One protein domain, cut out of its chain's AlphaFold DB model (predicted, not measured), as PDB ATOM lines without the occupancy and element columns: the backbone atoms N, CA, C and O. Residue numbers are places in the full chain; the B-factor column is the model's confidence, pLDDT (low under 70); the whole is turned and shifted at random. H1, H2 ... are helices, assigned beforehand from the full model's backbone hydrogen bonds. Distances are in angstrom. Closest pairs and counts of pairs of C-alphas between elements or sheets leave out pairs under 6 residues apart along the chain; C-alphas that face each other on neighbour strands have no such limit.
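Overview. This is residues 255 to 325 of the 1209 residues of an uncharacterized protein of Babesia bovis (UniProt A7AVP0). One long helix, H3, runs along the long axis of the domain, with a shorter helix at each end of it: H2 folds back on its beginning as a helical hairpin, and H4 slants away from its far end. H1 and H5 run side by side between H2 and H4, across from H3, and complete a ring of five helices. The printed part has 71 residues with five named helices, in the order H1 to H5, and no named strand; the class is all helix. It is compact, with a radius of gyration of the C-alphas of 12.8 A, and its spans of 39 by 20 by 19 A make it only just elongated.

Arrangement. H3, residues 275 to 294, touches H2, residues 264 to 273, with its residues 277 to 282 alone. The closest C-alphas of this hairpin are those of Leu 270 and Ala 278, 5.2 A apart, at a steep tilt of 39 degrees, opposite ways. With residues 292 to 293 alone H3 touches residues 302 to 306 of H4, residues 300 to 311, at a steep tilt of 52 degrees, opposite ways; the closest C-alphas, of Val 292 and Val 302, are 7.1 A apart. H1, residues 255 to 262, is close to H3 but not clearly touching, with the C-alphas of Leu 262 and Val 282 the closest at 7.1 A. H1 touches H5, residues 314 to 322, at a shallow tilt of 17 degrees, the same way; the closest C-alphas, of Leu 262 and Leu 317, are 5.8 A apart. H1 also touches residues 308 to 309 of H4 alone, closest at the C-alphas of Val 255 and Met 309, 6.6 A. H2 and H5 only just touch, only at their ends, with 3 pairs of C-alphas within 8 A; the closest are those of Ala 264 and Ser 321, 6.0 A. H4 and H5 meet only through their link. H2 and H4 are apart, and H3 and H5 are only just apart, at 8.2 A. The helix packing is mostly crossed: leaving out H2 and H5, which touch only at their ends, 1 of the 4 pairs of helices that touch is at a shallow tilt. Each O i to N i+4 pair is within hydrogen-bond range in H2, H3, H4 and H5; in H1 it is 2 of 4.

Along the chain. H3, 20 residues, is the longest helix, 29.1 A from C-alpha 275 at (41.002, -6.833, -19.977) to C-alpha 294 at (42.899, 16.753, -36.981). H4 measures 16.9 A, H2 14.2 A, H5 12.5 A and H1 11.6 A. H1 begins with C-alpha 255 at (55.791, 10.728, -27.417).

Size, cuts and confidence. The two C-alphas farthest apart, those of Asp 272 and His 298, are 39.5 A apart. The printed part has no cut, and the four links are tight. The mean pLDDT of the printed part is 81.0; residues 273 to 276 and residue 278 are under 70.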
ATOM      1  N   VAL A 255      56.804  11.542 -26.741       83.00
ATOM      2  CA  VAL A 255      55.791  10.728 -27.417       83.00
ATOM      3  C   VAL A 255      56.185   9.252 -27.561       83.00
ATOM      4  O   VAL A 255      55.309   8.402 -27.721       83.00
ATOM      5  N   SER A 256      57.472   8.899 -27.418       82.81
ATOM      6  CA  SER A 256      57.892   7.488 -27.354       82.81
ATOM      7  C   SER A 256      57.215   6.734 -26.211       82.81
ATOM      8  O   SER A 256      56.938   5.539 -26.344       82.81
ATOM      9  N   VAL A 257      56.945   7.421 -25.099       85.12
ATOM     10  CA  VAL A 257      56.286   6.843 -23.927       85.12
ATOM     11  C   VAL A 257      54.843   6.474 -24.263       85.12
ATOM     12  O   VAL A 257      54.450   5.323 -24.060       85.12
ATOM     13  N   LEU A 258      54.093   7.401 -24.864       83.50
ATOM     14  CA  LEU A 258      52.714   7.185 -25.313       83.50
ATOM     15  C   LEU A 258      52.614   6.098 -26.386       83.50
ATOM     16  O   LEU A 258      51.811   5.175 -26.271       83.50
ATOM     17  N   MET A 259      53.481   6.148 -27.397       84.75
ATOM     18  CA  MET A 259      53.494   5.161 -28.480       84.75
ATOM     19  C   MET A 259      53.825   3.748 -27.988       84.75
ATOM     20  O   MET A 259      53.402   2.770 -28.598       84.75
ATOM     21  N   SER A 260      54.544   3.605 -26.866       85.94
ATOM     22  CA  SER A 260      54.864   2.286 -26.312       85.94
ATOM     23  C   SER A 260      53.620   1.469 -25.942       85.94
ATOM     24  O   SER A 260      53.691   0.241 -25.984       85.94
ATOM     25  N   TYR A 261      52.493   2.122 -25.631       83.50
ATOM     26  CA  TYR A 261      51.219   1.474 -25.299       83.50
ATOM     27  C   TYR A 261      50.513   0.849 -26.512       83.50
ATOM     28  O   TYR A 261      49.668  -0.017 -26.314       83.50
ATOM     29  N   LEU A 262      50.904   1.211 -27.740       82.75
ATOM     30  CA  LEU A 262      50.435   0.578 -28.982       82.75
ATOM     31  C   LEU A 262      51.270  -0.651 -29.384       82.75
ATOM     32  O   LEU A 262      51.001  -1.294 -30.391       82.75
ATOM     33  N   LYS A 263      52.325  -1.002 -28.638       85.62
ATOM     34  CA  LYS A 263      53.105  -2.209 -28.950       85.62
ATOM     35  C   LYS A 263      52.291  -3.458 -28.615       85.62
ATOM     36  O   LYS A 263      51.811  -3.580 -27.489       85.62
ATOM     37  N   ALA A 264      52.242  -4.419 -29.537       78.56
ATOM     38  CA  ALA A 264      51.543  -5.699 -29.378       78.56
ATOM     39  C   ALA A 264      51.830  -6.393 -28.030       78.56
ATOM     40  O   ALA A 264      50.906  -6.734 -27.298       78.56
ATOM     41  N   GLU A 265      53.105  -6.503 -27.640       81.12
ATOM     42  CA  GLU A 265      53.524  -7.098 -26.357       81.12
ATOM     43  C   GLU A 265      52.889  -6.405 -25.142       81.12
ATOM     44  O   GLU A 265      52.563  -7.040 -24.138       81.12
ATOM     45  N   ARG A 266      52.711  -5.084 -25.229       79.38
ATOM     46  CA  ARG A 266      52.159  -4.271 -24.151       79.38
ATOM     47  C   ARG A 266      50.637  -4.327 -24.122       79.38
ATOM     48  O   ARG A 266      50.079  -4.393 -23.032       79.38
ATOM     49  N   ILE A 267      49.987  -4.367 -25.285       78.00
ATOM     50  CA  ILE A 267      48.543  -4.608 -25.399       78.00
ATOM     51  C   ILE A 267      48.203  -5.988 -24.829       78.00
ATOM     52  O   ILE A 267      47.310  -6.085 -23.993       78.00
ATOM     53  N   GLN A 268      48.956  -7.031 -25.199       78.19
ATOM     54  CA  GLN A 268      48.762  -8.387 -24.677       78.19
ATOM     55  C   GLN A 268      48.936  -8.433 -23.156       78.19
ATOM     56  O   GLN A 268      48.063  -8.930 -22.453       78.19
ATOM     57  N   LYS A 269      50.010  -7.832 -22.626       77.81
ATOM     58  CA  LYS A 269      50.241  -7.774 -21.176       77.81
ATOM     59  C   LYS A 269      49.118  -7.045 -20.428       77.81
ATOM     60  O   LYS A 269      48.703  -7.488 -19.361       77.81
ATOM     61  N   LEU A 270      48.621  -5.936 -20.977       74.25
ATOM     62  CA  LEU A 270      47.505  -5.196 -20.385       74.25
ATOM     63  C   LEU A 270      46.196  -5.996 -20.457       74.25
ATOM     64  O   LEU A 270      45.432  -5.983 -19.493       74.25
ATOM     65  N   ALA A 271      45.961  -6.719 -21.555       71.56
ATOM     66  CA  ALA A 271      44.799  -7.586 -21.723       71.56
ATOM     67  C   ALA A 271      44.812  -8.776 -20.743       71.56
ATOM     68  O   ALA A 271      43.769  -9.090 -20.169       71.56
ATOM     69  N   ASP A 272      45.983  -9.378 -20.506       72.00
ATOM     70  CA  ASP A 272      46.172 -10.503 -19.579       72.00
ATOM     71  C   ASP A 272      46.032 -10.084 -18.105       72.00
ATOM     72  O   ASP A 272      45.537 -10.851 -17.279       72.00
ATOM     73  N   GLU A 273      46.461  -8.866 -17.757       68.31
ATOM     74  CA  GLU A 273      46.388  -8.353 -16.386       68.31
ATOM     75  C   GLU A 273      45.003  -7.765 -16.054       68.31
ATOM     76  O   GLU A 273      44.519  -7.976 -14.937       68.31
ATOM     77  N   ARG A 274      44.377  -7.005 -16.976       64.81
ATOM     78  CA  ARG A 274      43.101  -6.272 -16.775       64.81
ATOM     79  C   ARG A 274      42.386  -5.949 -18.103       64.81
ATOM     80  O   ARG A 274      42.483  -4.826 -18.607       64.81
ATOM     81  N   SER A 275      41.619  -6.902 -18.636       62.12
ATOM     82  CA  SER A 275      41.002  -6.833 -19.977       62.12
ATOM     83  C   SER A 275      40.191  -5.557 -20.273       62.12
ATOM     84  O   SER A 275      40.396  -4.935 -21.311       62.12
ATOM     85  N   GLU A 276      39.315  -5.113 -19.367       65.81
ATOM     86  CA  GLU A 276      38.412  -3.967 -19.603       65.81
ATOM     87  C   GLU A 276      39.151  -2.612 -19.676       65.81
ATOM     88  O   GLU A 276      38.848  -1.743 -20.500       65.81
ATOM     89  N   TYR A 277      40.178  -2.428 -18.841       74.06
ATOM     90  CA  TYR A 277      40.924  -1.166 -18.757       74.06
ATOM     91  C   TYR A 277      41.952  -1.024 -19.879       74.06
ATOM     92  O   TYR A 277      42.241   0.090 -20.315       74.06
ATOM     93  N   ALA A 278      42.483  -2.152 -20.355       69.00
ATOM     94  CA  ALA A 278      43.370  -2.207 -21.508       69.00
ATOM     95  C   ALA A 278      42.662  -1.722 -22.779       69.00
ATOM     96  O   ALA A 278      43.177  -0.844 -23.466       69.00
ATOM     97  N   LEU A 279      41.457  -2.238 -23.045       73.00
ATOM     98  CA  LEU A 279      40.650  -1.849 -24.205       73.00
ATOM     99  C   LEU A 279      40.285  -0.362 -24.152       73.00
ATOM    100  O   LEU A 279      40.500   0.359 -25.123       73.00
ATOM    101  N   THR A 280      39.846   0.123 -22.984       81.31
ATOM    102  CA  THR A 280      39.540   1.548 -22.773       81.31
ATOM    103  C   THR A 280      40.746   2.436 -23.091       81.31
ATOM    104  O   THR A 280      40.616   3.414 -23.821       81.31
ATOM    105  N   LEU A 281      41.941   2.090 -22.598       84.88
ATOM    106  CA  LEU A 281      43.147   2.874 -22.865       84.88
ATOM    107  C   LEU A 281      43.509   2.904 -24.356       84.88
ATOM    108  O   LEU A 281      43.845   3.970 -24.865       84.88
ATOM    109  N   VAL A 282      43.471   1.763 -25.052       82.06
ATOM    110  CA  VAL A 282      43.851   1.712 -26.476       82.06
ATOM    111  C   VAL A 282      42.846   2.492 -27.332       82.06
ATOM    112  O   VAL A 282      43.269   3.244 -28.209       82.06
ATOM    113  N   THR A 283      41.544   2.403 -27.036       84.81
ATOM    114  CA  THR A 283      40.502   3.212 -27.693       84.81
ATOM    115  C   THR A 283      40.737   4.710 -27.510       84.81
ATOM    116  O   THR A 283      40.681   5.470 -28.481       84.81
ATOM    117  N   GLU A 284      41.044   5.152 -26.289       87.31
ATOM    118  CA  GLU A 284      41.289   6.573 -26.017       87.31
ATOM    119  C   GLU A 284      42.608   7.074 -26.581       87.31
ATOM    120  O   GLU A 284      42.681   8.200 -27.065       87.31
ATOM    121  N   LEU A 285      43.641   6.236 -26.592       88.12
ATOM    122  CA  LEU A 285      44.904   6.573 -27.231       88.12
ATOM    123  C   LEU A 285      44.728   6.731 -28.746       88.12
ATOM    124  O   LEU A 285      45.217   7.707 -29.312       88.12
ATOM    125  N   ALA A 286      43.995   5.823 -29.396       84.69
ATOM    126  CA  ALA A 286      43.671   5.927 -30.816       84.69
ATOM    127  C   ALA A 286      42.836   7.184 -31.120       84.69
ATOM    128  O   ALA A 286      43.147   7.920 -32.059       84.69
ATOM    129  N   SER A 287      41.833   7.477 -30.290       86.56
ATOM    130  CA  SER A 287      40.993   8.675 -30.432       86.56
ATOM    131  C   SER A 287      41.787   9.967 -30.215       86.56
ATOM    132  O   SER A 287      41.617  10.931 -30.958       86.56
ATOM    133  N   PHE A 288      42.713   9.977 -29.253       88.62
ATOM    134  CA  PHE A 288      43.629  11.093 -29.030       88.62
ATOM    135  C   PHE A 288      44.572  11.300 -30.220       88.62
ATOM    136  O   PHE A 288      44.758  12.431 -30.654       88.62
ATOM    137  N   ILE A 289      45.125  10.226 -30.797       87.25
ATOM    138  CA  ILE A 289      45.957  10.308 -32.009       87.25
ATOM    139  C   ILE A 289      45.157  10.892 -33.176       87.25
ATOM    140  O   ILE A 289      45.655  11.791 -33.851       87.25
ATOM    141  N   ALA A 290      43.922  10.429 -33.392       83.75
ATOM    142  CA  ALA A 290      43.038  10.984 -34.415       83.75
ATOM    143  C   ALA A 290      42.812  12.491 -34.200       83.75
ATOM    144  O   ALA A 290      42.984  13.277 -35.128       83.75
ATOM    145  N   HIS A 291      42.533  12.903 -32.959       85.69
ATOM    146  CA  HIS A 291      42.349  14.308 -32.604       85.69
ATOM    147  C   HIS A 291      43.609  15.156 -32.842       85.69
ATOM    148  O   HIS A 291      43.533  16.244 -33.403       85.69
ATOM    149  N   VAL A 292      44.790  14.652 -32.468       85.44
ATOM    150  CA  VAL A 292      46.072  15.329 -32.725       85.44
ATOM    151  C   VAL A 292      46.318  15.485 -34.230       85.44
ATOM    152  O   VAL A 292      46.799  16.532 -34.658       85.44
ATOM    153  N   LEU A 293      45.958  14.487 -35.042       84.00
ATOM    154  CA  LEU A 293      46.055  14.567 -36.502       84.00
ATOM    155  C   LEU A 293      45.088  15.606 -37.097       84.00
ATOM    156  O   LEU A 293      45.488  16.351 -37.991       84.00
ATOM    157  N   ASP A 294      43.871  15.730 -36.561       83.38
ATOM    158  CA  ASP A 294      42.899  16.753 -36.981       83.38
ATOM    159  C   ASP A 294      43.357  18.190 -36.663       83.38
ATOM    160  O   ASP A 294      42.966  19.134 -37.347       83.38
ATOM    161  N   LEU A 295      44.229  18.376 -35.666       83.62
ATOM    162  CA  LEU A 295      44.798  19.682 -35.307       83.62
ATOM    163  C   LEU A 295      45.973  20.117 -36.206       83.62
ATOM    164  O   LEU A 295      46.348  21.293 -36.203       83.62
ATOM    165  N   VAL A 296      46.550  19.207 -37.003       82.44
ATOM    166  CA  VAL A 296      47.714  19.479 -37.876       82.44
ATOM    167  C   VAL A 296      47.492  20.636 -38.865       82.44
ATOM    168  O   VAL A 296      48.402  21.462 -38.990       82.44
ATOM    169  N   PRO A 297      46.343  20.756 -39.566       78.06
ATOM    170  CA  PRO A 297      46.111  21.849 -40.514       78.06
ATOM    171  C   PRO A 297      46.099  23.231 -39.852       78.06
ATOM    172  O   PRO A 297      46.385  24.230 -40.509       78.06
ATOM    173  N   HIS A 298      45.768  23.284 -38.560       77.81
ATOM    174  CA  HIS A 298      45.561  24.522 -37.819       77.81
ATOM    175  C   HIS A 298      46.801  24.961 -37.033       77.81
ATOM    176  O   HIS A 298      46.954  26.152 -36.773       77.81
ATOM    177  N   HIS A 299      47.721  24.039 -36.709       78.50
ATOM    178  CA  HIS A 299      48.848  24.328 -35.819       78.50
ATOM    179  C   HIS A 299      50.192  23.742 -36.310       78.50
ATOM    180  O   HIS A 299      50.409  22.527 -36.263       78.50
ATOM    181  N   PRO A 300      51.180  24.580 -36.686       77.25
ATOM    182  CA  PRO A 300      52.454  24.113 -37.245       77.25
ATOM    183  C   PRO A 300      53.336  23.347 -36.244       77.25
ATOM    184  O   PRO A 300      54.134  22.509 -36.654       77.25
ATOM    185  N   ARG A 301      53.196  23.592 -34.933       76.62
ATOM    186  CA  ARG A 301      53.912  22.828 -33.893       76.62
ATOM    187  C   ARG A 301      53.358  21.409 -33.719       76.62
ATOM    188  O   ARG A 301      54.133  20.483 -33.503       76.62
ATOM    189  N   VAL A 302      52.048  21.212 -33.898       80.56
ATOM    190  CA  VAL A 302      51.437  19.867 -33.909       80.56
ATOM    191  C   VAL A 302      51.974  19.054 -35.081       80.56
ATOM    192  O   VAL A 302      52.263  17.873 -34.927       80.56
ATOM    193  N   ARG A 303      52.202  19.694 -36.234       81.88
ATOM    194  CA  ARG A 303      52.848  19.044 -37.377       81.88
ATOM    195  C   ARG A 303      54.233  18.489 -37.023       81.88
ATOM    196  O   ARG A 303      54.499  17.337 -37.336       81.88
ATOM    197  N   GLN A 304      55.067  19.258 -36.316       80.62
ATOM    198  CA  GLN A 304      56.384  18.791 -35.854       80.62
ATOM    199  C   GLN A 304      56.268  17.599 -34.894       80.62
ATOM    200  O   GLN A 304      57.024  16.639 -35.012       80.62
ATOM    201  N   LEU A 305      55.303  17.633 -33.969       81.81
ATOM    202  CA  LEU A 305      55.028  16.519 -33.059       81.81
ATOM    203  C   LEU A 305      54.642  15.249 -33.821       81.81
ATOM    204  O   LEU A 305      55.184  14.176 -33.567       81.81
ATOM    205  N   VAL A 306      53.717  15.382 -34.769       84.50
ATOM    206  CA  VAL A 306      53.245  14.289 -35.615       84.50
ATOM    207  C   VAL A 306      54.382  13.745 -36.485       84.50
ATOM    208  O   VAL A 306      54.528  12.530 -36.587       84.50
ATOM    209  N   ASP A 307      55.245  14.603 -37.036       83.62
ATOM    210  CA  ASP A 307      56.446  14.186 -37.772       83.62
ATOM    211  C   ASP A 307      57.396  13.356 -36.882       83.62
ATOM    212  O   ASP A 307      57.845  12.288 -37.300       83.62
ATOM    213  N   ILE A 308      57.613  13.754 -35.621       84.06
ATOM    214  CA  ILE A 308      58.391  12.968 -34.642       84.06
ATOM    215  C   ILE A 308      57.722  11.614 -34.355       84.06
ATOM    216  O   ILE A 308      58.403  10.591 -34.247       84.06
ATOM    217  N   MET A 309      56.392  11.573 -34.234       86.00
ATOM    218  CA  MET A 309      55.651  10.316 -34.052       86.00
ATOM    219  C   MET A 309      55.812   9.388 -35.259       86.00
ATOM    220  O   MET A 309      56.003   8.182 -35.093       86.00
ATOM    221  N   TYR A 310      55.783   9.940 -36.473       85.12
ATOM    222  CA  TYR A 310      56.039   9.190 -37.700       85.12
ATOM    223  C   TYR A 310      57.447   8.613 -37.744       85.12
ATOM    224  O   TYR A 310      57.590   7.416 -37.989       85.12
ATOM    225  N   GLU A 311      58.472   9.422 -37.465       84.31
ATOM    226  CA  GLU A 311      59.869   8.967 -37.410       84.31
ATOM    227  C   GLU A 311      60.066   7.841 -36.387       84.31
ATOM    228  O   GLU A 311      60.867   6.929 -36.594       84.31
ATOM    229  N   LYS A 312      59.282   7.862 -35.304       84.44
ATOM    230  CA  LYS A 312      59.264   6.826 -34.264       84.44
ATOM    231  C   LYS A 312      58.387   5.608 -34.598       84.44
ATOM    232  O   LYS A 312      58.285   4.704 -33.769       84.44
ATOM    233  N   GLY A 313      57.770   5.551 -35.780       84.50
ATOM    234  CA  GLY A 313      57.036   4.383 -36.276       84.50
ATOM    235  C   GLY A 313      55.545   4.330 -35.923       84.50
ATOM    236  O   GLY A 313      54.994   3.235 -35.832       84.50
ATOM    237  N   LEU A 314      54.874   5.474 -35.729       88.00
ATOM    238  CA  LEU A 314      53.441   5.529 -35.385       88.00
ATOM    239  C   LEU A 314      52.557   4.701 -36.327       88.00
ATOM    240  O   LEU A 314      51.706   3.953 -35.854       88.00
ATOM    241  N   LEU A 315      52.771   4.815 -37.640       85.25
ATOM    242  CA  LEU A 315      51.974   4.102 -38.639       85.25
ATOM    243  C   LEU A 315      52.075   2.579 -38.466       85.25
ATOM    244  O   LEU A 315      51.053   1.900 -38.402       85.25
ATOM    245  N   ALA A 316      53.298   2.062 -38.316       84.81
ATOM    246  CA  ALA A 316      53.542   0.640 -38.091       84.81
ATOM    247  C   ALA A 316      52.870   0.154 -36.798       84.81
ATOM    248  O   ALA A 316      52.201  -0.872 -36.802       84.81
ATOM    249  N   LEU A 317      52.955   0.934 -35.714       86.81
ATOM    250  CA  LEU A 317      52.333   0.581 -34.435       86.81
ATOM    251  C   LEU A 317      50.800   0.545 -34.499       86.81
ATOM    252  O   LEU A 317      50.193  -0.333 -33.888       86.81
ATOM    253  N   VAL A 318      50.168   1.473 -35.225       85.75
ATOM    254  CA  VAL A 318      48.708   1.470 -35.432       85.75
ATOM    255  C   VAL A 318      48.284   0.229 -36.219       85.75
ATOM    256  O   VAL A 318      47.338  -0.449 -35.818       85.75
ATOM    257  N   ILE A 319      49.009  -0.115 -37.286       84.06
ATOM    258  CA  ILE A 319      48.733  -1.303 -38.109       84.06
ATOM    259  C   ILE A 319      48.914  -2.594 -37.300       84.06
ATOM    260  O   ILE A 319      48.016  -3.438 -37.282       84.06
ATOM    261  N   ASP A 320      50.035  -2.729 -36.589       83.69
ATOM    262  CA  ASP A 320      50.330  -3.899 -35.756       83.69
ATOM    263  C   ASP A 320      49.283  -4.070 -34.645       83.69
ATOM    264  O   ASP A 320      48.852  -5.189 -34.358       83.69
ATOM    265  N   SER A 321      48.817  -2.958 -34.059       82.69
ATOM    266  CA  SER A 321      47.732  -2.964 -33.069       82.69
ATOM    267  C   SER A 321      46.425  -3.480 -33.664       82.69
ATOM    268  O   SER A 321      45.755  -4.307 -33.051       82.69
ATOM    269  N   MET A 322      46.058  -3.038 -34.871       80.44
ATOM    270  CA  MET A 322      44.827  -3.476 -35.538       80.44
ATOM    271  C   MET A 322      44.821  -4.975 -35.865       80.44
ATOM    272  O   MET A 322      43.755  -5.598 -35.853       80.44
ATOM    273  N   ALA A 323      45.989  -5.546 -36.169       77.50
ATOM    274  CA  ALA A 323      46.154  -6.961 -36.498       77.50
ATOM    275  C   ALA A 323      46.189  -7.882 -35.261       77.50
ATOM    276  O   ALA A 323      46.155  -9.106 -35.399       77.50
ATOM    277  N   HIS A 324      46.265  -7.317 -34.054       80.62
ATOM    278  CA  HIS A 324      46.445  -8.076 -32.824       80.62
ATOM    279  C   HIS A 324      45.152  -8.777 -32.366       80.62
ATOM    280  O   HIS A 324      44.079  -8.180 -32.326       80.62
ATOM    281  N   SER A 325      45.242 -10.047 -31.953       72.38
ATOM    282  CA  SER A 325      44.069 -10.878 -31.621       72.38
ATOM    283  C   SER A 325      43.313 -10.453 -30.359       72.38
ATOM    284  O   SER A 325      42.154 -10.818 -30.196       72.38
TER     285      SER A 325